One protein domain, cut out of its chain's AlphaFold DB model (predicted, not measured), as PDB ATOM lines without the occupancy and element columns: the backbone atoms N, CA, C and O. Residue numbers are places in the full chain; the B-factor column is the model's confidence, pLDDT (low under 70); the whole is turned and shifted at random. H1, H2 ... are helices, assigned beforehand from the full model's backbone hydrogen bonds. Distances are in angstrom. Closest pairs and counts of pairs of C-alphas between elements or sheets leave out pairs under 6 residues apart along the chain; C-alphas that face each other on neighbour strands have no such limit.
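Overview. This is residues 31 to 91 of the 102 residues of an uncharacterized protein of Prauserella sediminis (UniProt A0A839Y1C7). A hairpin of two helices, H3 and H4, lies side by side in opposite directions, and a third helix, H2, crosses H4 nearly at a right angle, with its last residues reaching H3. The short H1 sits beside H4 just before H2. The printed part has 61 residues with four named helices, H1 to H4 in chain order, and no named strand; its class is all helix. It is compact and rounded, with a radius of gyration of the C-alphas of 10.1 A and spans of 26 by 25 by 17 A.

Arrangement. Start at the hub, H4, residues 76 to 89, which touches three helices. H3, residues 62 to 71, touches it at Ala 69 and Ile 79, their closest C-alphas at 6.3 A; this helical hairpin has a shallow tilt of 4 degrees, opposite ways. H2, residues 47 to 56, touches residues 78 to 82 of H4 alone, about perpendicular at 89 degrees; the closest C-alphas, of Ile 49 and Leu 82, are 6.1 A apart. H2 and H3 only just touch, with 3 pairs of C-alphas within 8 A, the closest those of Leu 56 and Val 64 at 7.0 A; they are about perpendicular at 88 degrees. H1, residues 42 to 45, only just touches residues 81 to 85 of H4 alone, with 3 such pairs, and is apart from H3. In H2, H3 and H4 every O i to N i+4 pair is within hydrogen-bond range; H1 is too short for one.

Along the chain. Find C-alpha 42, where H1 begins, at (-29.421, 81.738, 10.945). H2 measures 14.4 A and H3 14.3 A. From C-alpha 76 at (-41.433, 74.021, 23.253), H4 runs 20.2 A to C-alpha 89 at (-22.587, 74.201, 15.928).

Size, cuts and confidence. Look at Pro 31 and Glu 73 for the C-alphas farthest apart, 28.8 A. The printed part has no cut, and its three links between helices are tight. Only residue 31 has a pLDDT under 70.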
ATOM      1  N   PRO A  31     -15.936  67.012  25.597       63.22
ATOM      2  CA  PRO A  31     -15.723  68.451  25.797       63.22
ATOM      3  C   PRO A  31     -17.050  69.240  25.834       63.22
ATOM      4  O   PRO A  31     -17.058  70.438  26.104       63.22
ATOM      5  N   GLY A  32     -18.175  68.560  25.579       80.00
ATOM      6  CA  GLY A  32     -19.528  69.097  25.638       80.00
ATOM      7  C   GLY A  32     -19.906  69.944  24.431       80.00
ATOM      8  O   GLY A  32     -19.177  70.015  23.437       80.00
ATOM      9  N   PHE A  33     -21.085  70.559  24.531       86.25
ATOM     10  CA  PHE A  33     -21.578  71.499  23.535       86.25
ATOM     11  C   PHE A  33     -21.496  72.927  24.061       86.25
ATOM     12  O   PHE A  33     -22.002  73.211  25.147       86.25
ATOM     13  N   LEU A  34     -20.894  73.813  23.275       92.06
ATOM     14  CA  LEU A  34     -20.787  75.234  23.567       92.06
ATOM     15  C   LEU A  34     -20.826  76.021  22.258       92.06
ATOM     16  O   LEU A  34     -20.002  75.758  21.389       92.06
ATOM     17  N   ALA A  35     -21.753  76.968  22.125       94.38
ATOM     18  CA  ALA A  35     -21.835  77.853  20.959       94.38
ATOM     19  C   ALA A  35     -22.222  79.272  21.388       94.38
ATOM     20  O   ALA A  35     -23.163  79.426  22.171       94.38
ATOM     21  N   ALA A  36     -21.541  80.299  20.873       96.06
ATOM     22  CA  ALA A  36     -22.075  81.653  20.949       96.06
ATOM     23  C   ALA A  36     -23.243  81.786  19.953       96.06
ATOM     24  O   ALA A  36     -23.236  81.118  18.915       96.06
ATOM     25  N   PRO A  37     -24.250  82.635  20.218       97.25
ATOM     26  CA  PRO A  37     -25.316  82.896  19.255       97.25
ATOM     27  C   PRO A  37     -24.799  83.335  17.881       97.25
ATOM     28  O   PRO A  37     -25.378  82.961  16.868       97.25
ATOM     29  N   ASP A  38     -23.691  84.075  17.845       96.69
ATOM     30  CA  ASP A  38     -23.084  84.559  16.603       96.69
ATOM     31  C   ASP A  38     -22.362  83.456  15.806       96.69
ATOM     32  O   ASP A  38     -22.130  83.622  14.612       96.69
ATOM     33  N   ASP A  39     -22.093  82.299  16.421       95.88
ATOM     34  CA  ASP A  39     -21.569  81.108  15.735       95.88
ATOM     35  C   ASP A  39     -22.687  80.258  15.093       95.88
ATOM     36  O   ASP A  39     -22.417  79.242  14.443       95.88
ATOM     37  N   ILE A  40     -23.961  80.616  15.307       97.19
ATOM     38  CA  ILE A  40     -25.114  79.879  14.783       97.19
ATOM     39  C   ILE A  40     -25.538  80.481  13.447       97.19
ATOM     40  O   ILE A  40     -26.006  81.613  13.371       97.19
ATOM     41  N   ASP A  41     -25.465  79.666  12.397       97.25
ATOM     42  CA  ASP A  41     -25.988  80.024  11.081       97.25
ATOM     43  C   ASP A  41     -27.522  80.162  11.120       97.25
ATOM     44  O   ASP A  41     -28.264  79.184  11.292       97.25
ATOM     45  N   GLU A  42     -28.000  81.394  10.944       96.69
ATOM     46  CA  GLU A  42     -29.421  81.738  10.945       96.69
ATOM     47  C   GLU A  42     -30.213  81.052   9.827       96.69
ATOM     48  O   GLU A  42     -31.413  80.834   9.985       96.69
ATOM     49  N   SER A  43     -29.572  80.625   8.736       97.56
ATOM     50  CA  SER A  43     -30.248  79.906   7.653       97.56
ATOM     51  C   SER A  43     -30.696  78.495   8.062       97.56
ATOM     52  O   SER A  43     -31.594  77.918   7.448       97.56
ATOM     53  N   TYR A  44     -30.131  77.929   9.137       97.44
ATOM     54  CA  TYR A  44     -30.425  76.558   9.558       97.44
ATOM     55  C   TYR A  44     -31.810  76.399  10.208       97.44
ATOM     56  O   TYR A  44     -32.503  75.397   9.983       97.44
ATOM     57  N   ARG A  45     -32.210  77.357  11.056       97.31
ATOM     58  CA  ARG A  45     -33.498  77.352  11.788       97.31
ATOM     59  C   ARG A  45     -34.206  78.710  11.826       97.31
ATOM     60  O   ARG A  45     -35.271  78.820  12.425       97.31
ATOM     61  N   GLY A  46     -33.664  79.713  11.145       97.38
ATOM     62  CA  GLY A  46     -34.197  81.067  11.077       97.38
ATOM     63  C   GLY A  46     -33.606  82.002  12.133       97.38
ATOM     64  O   GLY A  46     -33.284  81.593  13.251       97.38
ATOM     65  N   ALA A  47     -33.555  83.291  11.792       98.00
ATOM     66  CA  ALA A  47     -33.040  84.357  12.654       98.00
ATOM     67  C   ALA A  47     -33.757  84.450  14.013       98.00
ATOM     68  O   ALA A  47     -33.131  84.778  15.014       98.00
ATOM     69  N   HIS A  48     -35.046  84.091  14.088       98.19
ATOM     70  CA  HIS A  48     -35.803  84.075  15.347       98.19
ATOM     71  C   HIS A  48     -35.251  83.071  16.378       98.19
ATOM     72  O   HIS A  48     -35.323  83.324  17.577       98.19
ATOM     73  N   ILE A  49     -34.649  81.958  15.939       98.38
ATOM     74  CA  ILE A  49     -34.000  80.997  16.846       98.38
ATOM     75  C   ILE A  49     -32.640  81.521  17.318       98.38
ATOM     76  O   ILE A  49     -32.273  81.303  18.471       98.38
ATOM     77  N   VAL A  50     -31.911  82.253  16.471       98.25
ATOM     78  CA  VAL A  50     -30.663  82.926  16.871       98.25
ATOM     79  C   VAL A  50     -30.951  84.103  17.810       98.25
ATOM     80  O   VAL A  50     -30.220  84.321  18.769       98.25
ATOM     81  N   ALA A  51     -32.049  84.830  17.604       98.31
ATOM     82  CA  ALA A  51     -32.511  85.853  18.539       98.31
ATOM     83  C   ALA A  51     -32.816  85.244  19.917       98.31
ATOM     84  O   ALA A  51     -32.278  85.712  20.916       98.31
ATOM     85  N   LEU A  52     -33.551  84.126  19.957       98.25
ATOM     86  CA  LEU A  52     -33.773  83.378  21.196       98.25
ATOM     87  C   LEU A  52     -32.450  82.932  21.847       98.25
ATOM     88  O   LEU A  52     -32.309  83.003  23.064       98.25
ATOM     89  N   ALA A  53     -31.461  82.493  21.061       97.81
ATOM     90  CA  ALA A  53     -30.134  82.157  21.581       97.81
ATOM     91  C   ALA A  53     -29.503  83.336  22.341       97.81
ATOM     92  O   ALA A  53     -29.022  83.147  23.457       97.81
ATOM     93  N   ARG A  54     -29.547  84.538  21.745       98.31
ATOM     94  CA  ARG A  54     -29.010  85.782  22.325       98.31
ATOM     95  C   ARG A  54     -29.737  86.198  23.599       98.31
ATOM     96  O   ARG A  54     -29.087  86.665  24.526       98.31
ATOM     97  N   GLU A  55     -31.054  86.015  23.649       97.94
ATOM     98  CA  GLU A  55     -31.860  86.310  24.839       97.94
ATOM     99  C   GLU A  55     -31.499  85.404  26.018       97.94
ATOM    100  O   GLU A  55     -31.454  85.860  27.159       97.94
ATOM    101  N   LEU A  56     -31.236  84.119  25.758       96.50
ATOM    102  CA  LEU A  56     -31.001  83.151  26.826       96.50
ATOM    103  C   LEU A  56     -29.613  83.269  27.458       96.50
ATOM    104  O   LEU A  56     -29.503  83.152  28.679       96.50
ATOM    105  N   ALA A  57     -28.556  83.429  26.654       95.00
ATOM    106  CA  ALA A  57     -27.191  83.574  27.157       95.00
ATOM    107  C   ALA A  57     -26.211  84.061  26.071       95.00
ATOM    108  O   ALA A  57     -26.377  83.734  24.896       95.00
ATOM    109  N   PRO A  58     -25.099  84.721  26.458       95.19
ATOM    110  CA  PRO A  58     -24.003  85.027  25.531       95.19
ATOM    111  C   PRO A  58     -23.299  83.766  25.005       95.19
ATOM    112  O   PRO A  58     -22.671  83.794  23.951       95.19
ATOM    113  N   VAL A  59     -23.396  82.654  25.736       95.00
ATOM    114  CA  VAL A  59     -22.867  81.348  25.350       95.00
ATOM    115  C   VAL A  59     -23.897  80.287  25.710       95.00
ATOM    116  O   VAL A  59     -24.246  80.116  26.879       95.00
ATOM    117  N   LEU A  60     -24.366  79.546  24.710       94.38
ATOM    118  CA  LEU A  60     -25.284  78.442  24.922       94.38
ATOM    119  C   LEU A  60     -24.542  77.201  25.391       94.38
ATOM    120  O   LEU A  60     -23.606  76.722  24.750       94.38
ATOM    121  N   THR A  61     -25.056  76.633  26.473       93.56
ATOM    122  CA  THR A  61     -24.752  75.282  26.932       93.56
ATOM    123  C   THR A  61     -26.057  74.499  27.011       93.56
ATOM    124  O   THR A  61     -27.142  75.095  27.042       93.56
ATOM    125  N   PRO A  62     -26.013  73.161  27.077       90.75
ATOM    126  CA  PRO A  62     -27.262  72.425  27.150       90.75
ATOM    127  C   PRO A  62     -28.016  72.658  28.485       90.75
ATOM    128  O   PRO A  62     -29.216  72.398  28.540       90.75
ATOM    129  N   ASN A  63     -27.369  73.241  29.514       88.62
ATOM    130  CA  ASN A  63     -27.986  73.562  30.801       88.62
ATOM    131  C   ASN A  63     -28.840  74.818  30.668       88.62
ATOM    132  O   ASN A  63     -29.998  74.801  31.061       88.62
ATOM    133  N   VAL A  64     -28.318  75.846  29.985       93.94
ATOM    134  CA  VAL A  64     -29.081  77.053  29.623       93.94
ATOM    135  C   VAL A  64     -30.358  76.682  28.861       93.94
ATOM    136  O   VAL A  64     -31.445  77.151  29.197       93.94
ATOM    137  N   ILE A  65     -30.250  75.796  27.861       93.44
ATOM    138  CA  ILE A  65     -31.417  75.343  27.085       93.44
ATOM    139  C   ILE A  65     -32.371  74.511  27.958       93.44
ATOM    140  O   ILE A  65     -33.589  74.663  27.851       93.44
ATOM    141  N   GLY A  66     -31.840  73.651  28.831       89.31
ATOM    142  CA  GLY A  66     -32.626  72.853  29.772       89.31
ATOM    143  C   GLY A  66     -33.400  73.701  30.784       89.31
ATOM    144  O   GLY A  66     -34.576  73.435  31.029       89.31
ATOM    145  N   ASP A  67     -32.780  74.750  31.324       91.88
ATOM    146  CA  ASP A  67     -33.421  75.721  32.213       91.88
ATOM    147  C   ASP A  67     -34.550  76.465  31.500       91.88
ATOM    148  O   ASP A  67     -35.671  76.517  32.009       91.88
ATOM    149  N   ALA A  68     -34.304  76.962  30.285       92.38
ATOM    150  CA  ALA A  68     -35.336  77.611  29.476       92.38
ATOM    151  C   ALA A  68     -36.513  76.663  29.168       92.38
ATOM    152  O   ALA A  68     -37.677  77.068  29.215       92.38
ATOM    153  N   ALA A  69     -36.231  75.379  28.919       92.06
ATOM    154  CA  ALA A  69     -37.259  74.355  28.731       92.06
ATOM    155  C   ALA A  69     -38.123  74.145  29.986       92.06
ATOM    156  O   ALA A  69     -39.332  73.935  29.864       92.06
ATOM    157  N   ARG A  70     -37.506  74.182  31.178       92.94
ATOM    158  CA  ARG A  70     -38.186  74.021  32.474       92.94
ATOM    159  C   ARG A  70     -39.051  75.225  32.826       92.94
ATOM    160  O   ARG A  70     -40.161  75.026  33.308       92.94
ATOM    161  N   ARG A  71     -38.569  76.446  32.565       94.06
ATOM    162  CA  ARG A  71     -39.328  77.683  32.821       94.06
ATOM    163  C   ARG A  71     -40.577  77.797  31.948       94.06
ATOM    164  O   ARG A  71     -41.577  78.350  32.384       94.06
ATOM    165  N   GLY A  72     -40.542  77.249  30.731       92.56
ATOM    166  CA  GLY A  72     -41.714  77.212  29.848       92.56
ATOM    167  C   GLY A  72     -42.118  78.576  29.273       92.56
ATOM    168  O   GLY A  72     -43.216  78.706  28.745       92.56
ATOM    169  N   GLU A  73     -41.228  79.567  29.346       93.56
ATOM    170  CA  GLU A  73     -41.433  80.947  28.869       93.56
ATOM    171  C   GLU A  73     -41.437  81.058  27.337       93.56
ATOM    172  O   GLU A  73     -41.920  82.038  26.775       93.56
ATOM    173  N   HIS A  74     -40.930  80.034  26.644       95.56
ATOM    174  CA  HIS A  74     -40.848  79.991  25.189       95.56
ATOM    175  C   HIS A  74     -41.563  78.759  24.623       95.56
ATOM    176  O   HIS A  74     -41.637  77.715  25.284       95.56
ATOM    177  N   PRO A  75     -42.036  78.813  23.363       97.12
ATOM    178  CA  PRO A  75     -42.636  77.657  22.712       97.12
ATOM    179  C   PRO A  75     -41.702  76.439  22.750       97.12
ATOM    180  O   PRO A  75     -40.545  76.511  22.333       97.12
ATOM    181  N   ARG A  76     -42.217  75.275  23.169       93.06
ATOM    182  CA  ARG A  76     -41.433  74.021  23.253       93.06
ATOM    183  C   ARG A  76     -40.716  73.678  21.944       93.06
ATOM    184  O   ARG A  76     -39.599  73.163  21.949       93.06
ATOM    185  N   GLN A  77     -41.349  73.991  20.816       97.31
ATOM    186  CA  GLN A  77     -40.772  73.777  19.494       97.31
ATOM    187  C   GLN A  77     -39.558  74.681  19.225       97.31
ATOM    188  O   GLN A  77     -38.640  74.261  18.526       97.31
ATOM    189  N   TRP A  78     -39.514  75.896  19.776       97.88
ATOM    190  CA  TRP A  78     -38.368  76.800  19.633       97.88
ATOM    191  C   TRP A  78     -37.183  76.311  20.460       97.88
ATOM    192  O   TRP A  78     -36.080  76.200  19.935       97.88
ATOM    193  N   ILE A  79     -37.435  75.873  21.696       97.88
ATOM    194  CA  ILE A  79     -36.421  75.238  22.551       97.88
ATOM    195  C   ILE A  79     -35.796  74.015  21.862       97.88
ATOM    196  O   ILE A  79     -34.576  73.861  21.828       97.88
ATOM    197  N   LYS A  80     -36.615  73.164  21.232       93.62
ATOM    198  CA  LYS A  80     -36.128  72.011  20.457       93.62
ATOM    199  C   LYS A  80     -35.278  72.428  19.250       93.62
ATOM    200  O   LYS A  80     -34.278  71.782  18.943       93.62
ATOM    201  N   GLN A  81     -35.673  73.477  18.532       97.62
ATOM    202  CA  GLN A  81     -34.886  73.988  17.406       97.62
ATOM    203  C   GLN A  81     -33.548  74.566  17.868       97.62
ATOM    204  O   GLN A  81     -32.526  74.307  17.232       97.62
ATOM    205  N   LEU A  82     -33.541  75.265  19.001       97.75
ATOM    206  CA  LEU A  82     -32.332  75.789  19.615       97.75
ATOM    207  C   LEU A  82     -31.384  74.666  20.052       97.75
ATOM    208  O   LEU A  82     -30.187  74.727  19.778       97.75
ATOM    209  N   TRP A  83     -31.924  73.584  20.623       96.75
ATOM    210  CA  TRP A  83     -31.159  72.368  20.910       96.75
ATOM    211  C   TRP A  83     -30.469  71.809  19.658       96.75
ATOM    212  O   TRP A  83     -29.284  71.480  19.693       96.75
ATOM    213  N   HIS A  84     -31.175  71.734  18.523       97.06
ATOM    214  CA  HIS A  84     -30.569  71.293  17.262       97.06
ATOM    215  C   HIS A  84     -29.453  72.223  16.774       97.06
ATOM    216  O   HIS A  84     -28.509  71.736  16.150       97.06
ATOM    217  N   CYS A  85     -29.550  73.532  17.027       97.12
ATOM    218  CA  CYS A  85     -28.482  74.478  16.707       97.12
ATOM    219  C   CYS A  85     -27.251  74.193  17.572       97.12
ATOM    220  O   CYS A  85     -26.176  73.939  17.032       97.12
ATOM    221  N   LEU A  86     -27.422  74.100  18.893       94.88
ATOM    222  CA  LEU A  86     -26.328  73.783  19.812       94.88
ATOM    223  C   LEU A  86     -25.659  72.440  19.476       94.88
ATOM    224  O   LEU A  86     -24.435  72.350  19.425       94.88
ATOM    225  N   ALA A  87     -26.443  71.405  19.172       92.06
ATOM    226  CA  ALA A  87     -25.912  70.094  18.806       92.06
ATOM    227  C   ALA A  87     -25.122  70.105  17.484       92.06
ATOM    228  O   ALA A  87     -24.239  69.267  17.281       92.06
ATOM    229  N   ARG A  88     -25.454  71.019  16.562       94.19
ATOM    230  CA  ARG A  88     -24.797  71.145  15.257       94.19
ATOM    231  C   ARG A  88     -23.537  72.002  15.327       94.19
ATOM    232  O   ARG A  88     -22.511  71.559  14.817       94.19
ATOM    233  N   PHE A  89     -23.636  73.179  15.934       94.50
ATOM    234  CA  PHE A  89     -22.587  74.201  15.928       94.50
ATOM    235  C   PHE A  89     -21.693  74.143  17.167       94.50
ATOM    236  O   PHE A  89     -20.528  74.502  17.096       94.50
ATOM    237  N   GLY A  90     -22.195  73.625  18.288       90.38
ATOM    238  CA  GLY A  90     -21.479  73.670  19.559       90.38
ATOM    239  C   GLY A  90     -20.541  72.501  19.837       90.38
ATOM    240  O   GLY A  90     -19.981  72.438  20.927       90.38
ATOM    241  N   ARG A  91     -20.375  71.538  18.920       87.75
ATOM    242  CA  ARG A  91     -19.485  70.387  19.158       87.75
ATOM    243  C   ARG A  91     -18.040  70.852  19.273       87.75
ATOM    244  O   ARG A  91     -17.432  71.240  18.282       87.75
TER     245      ARG A  91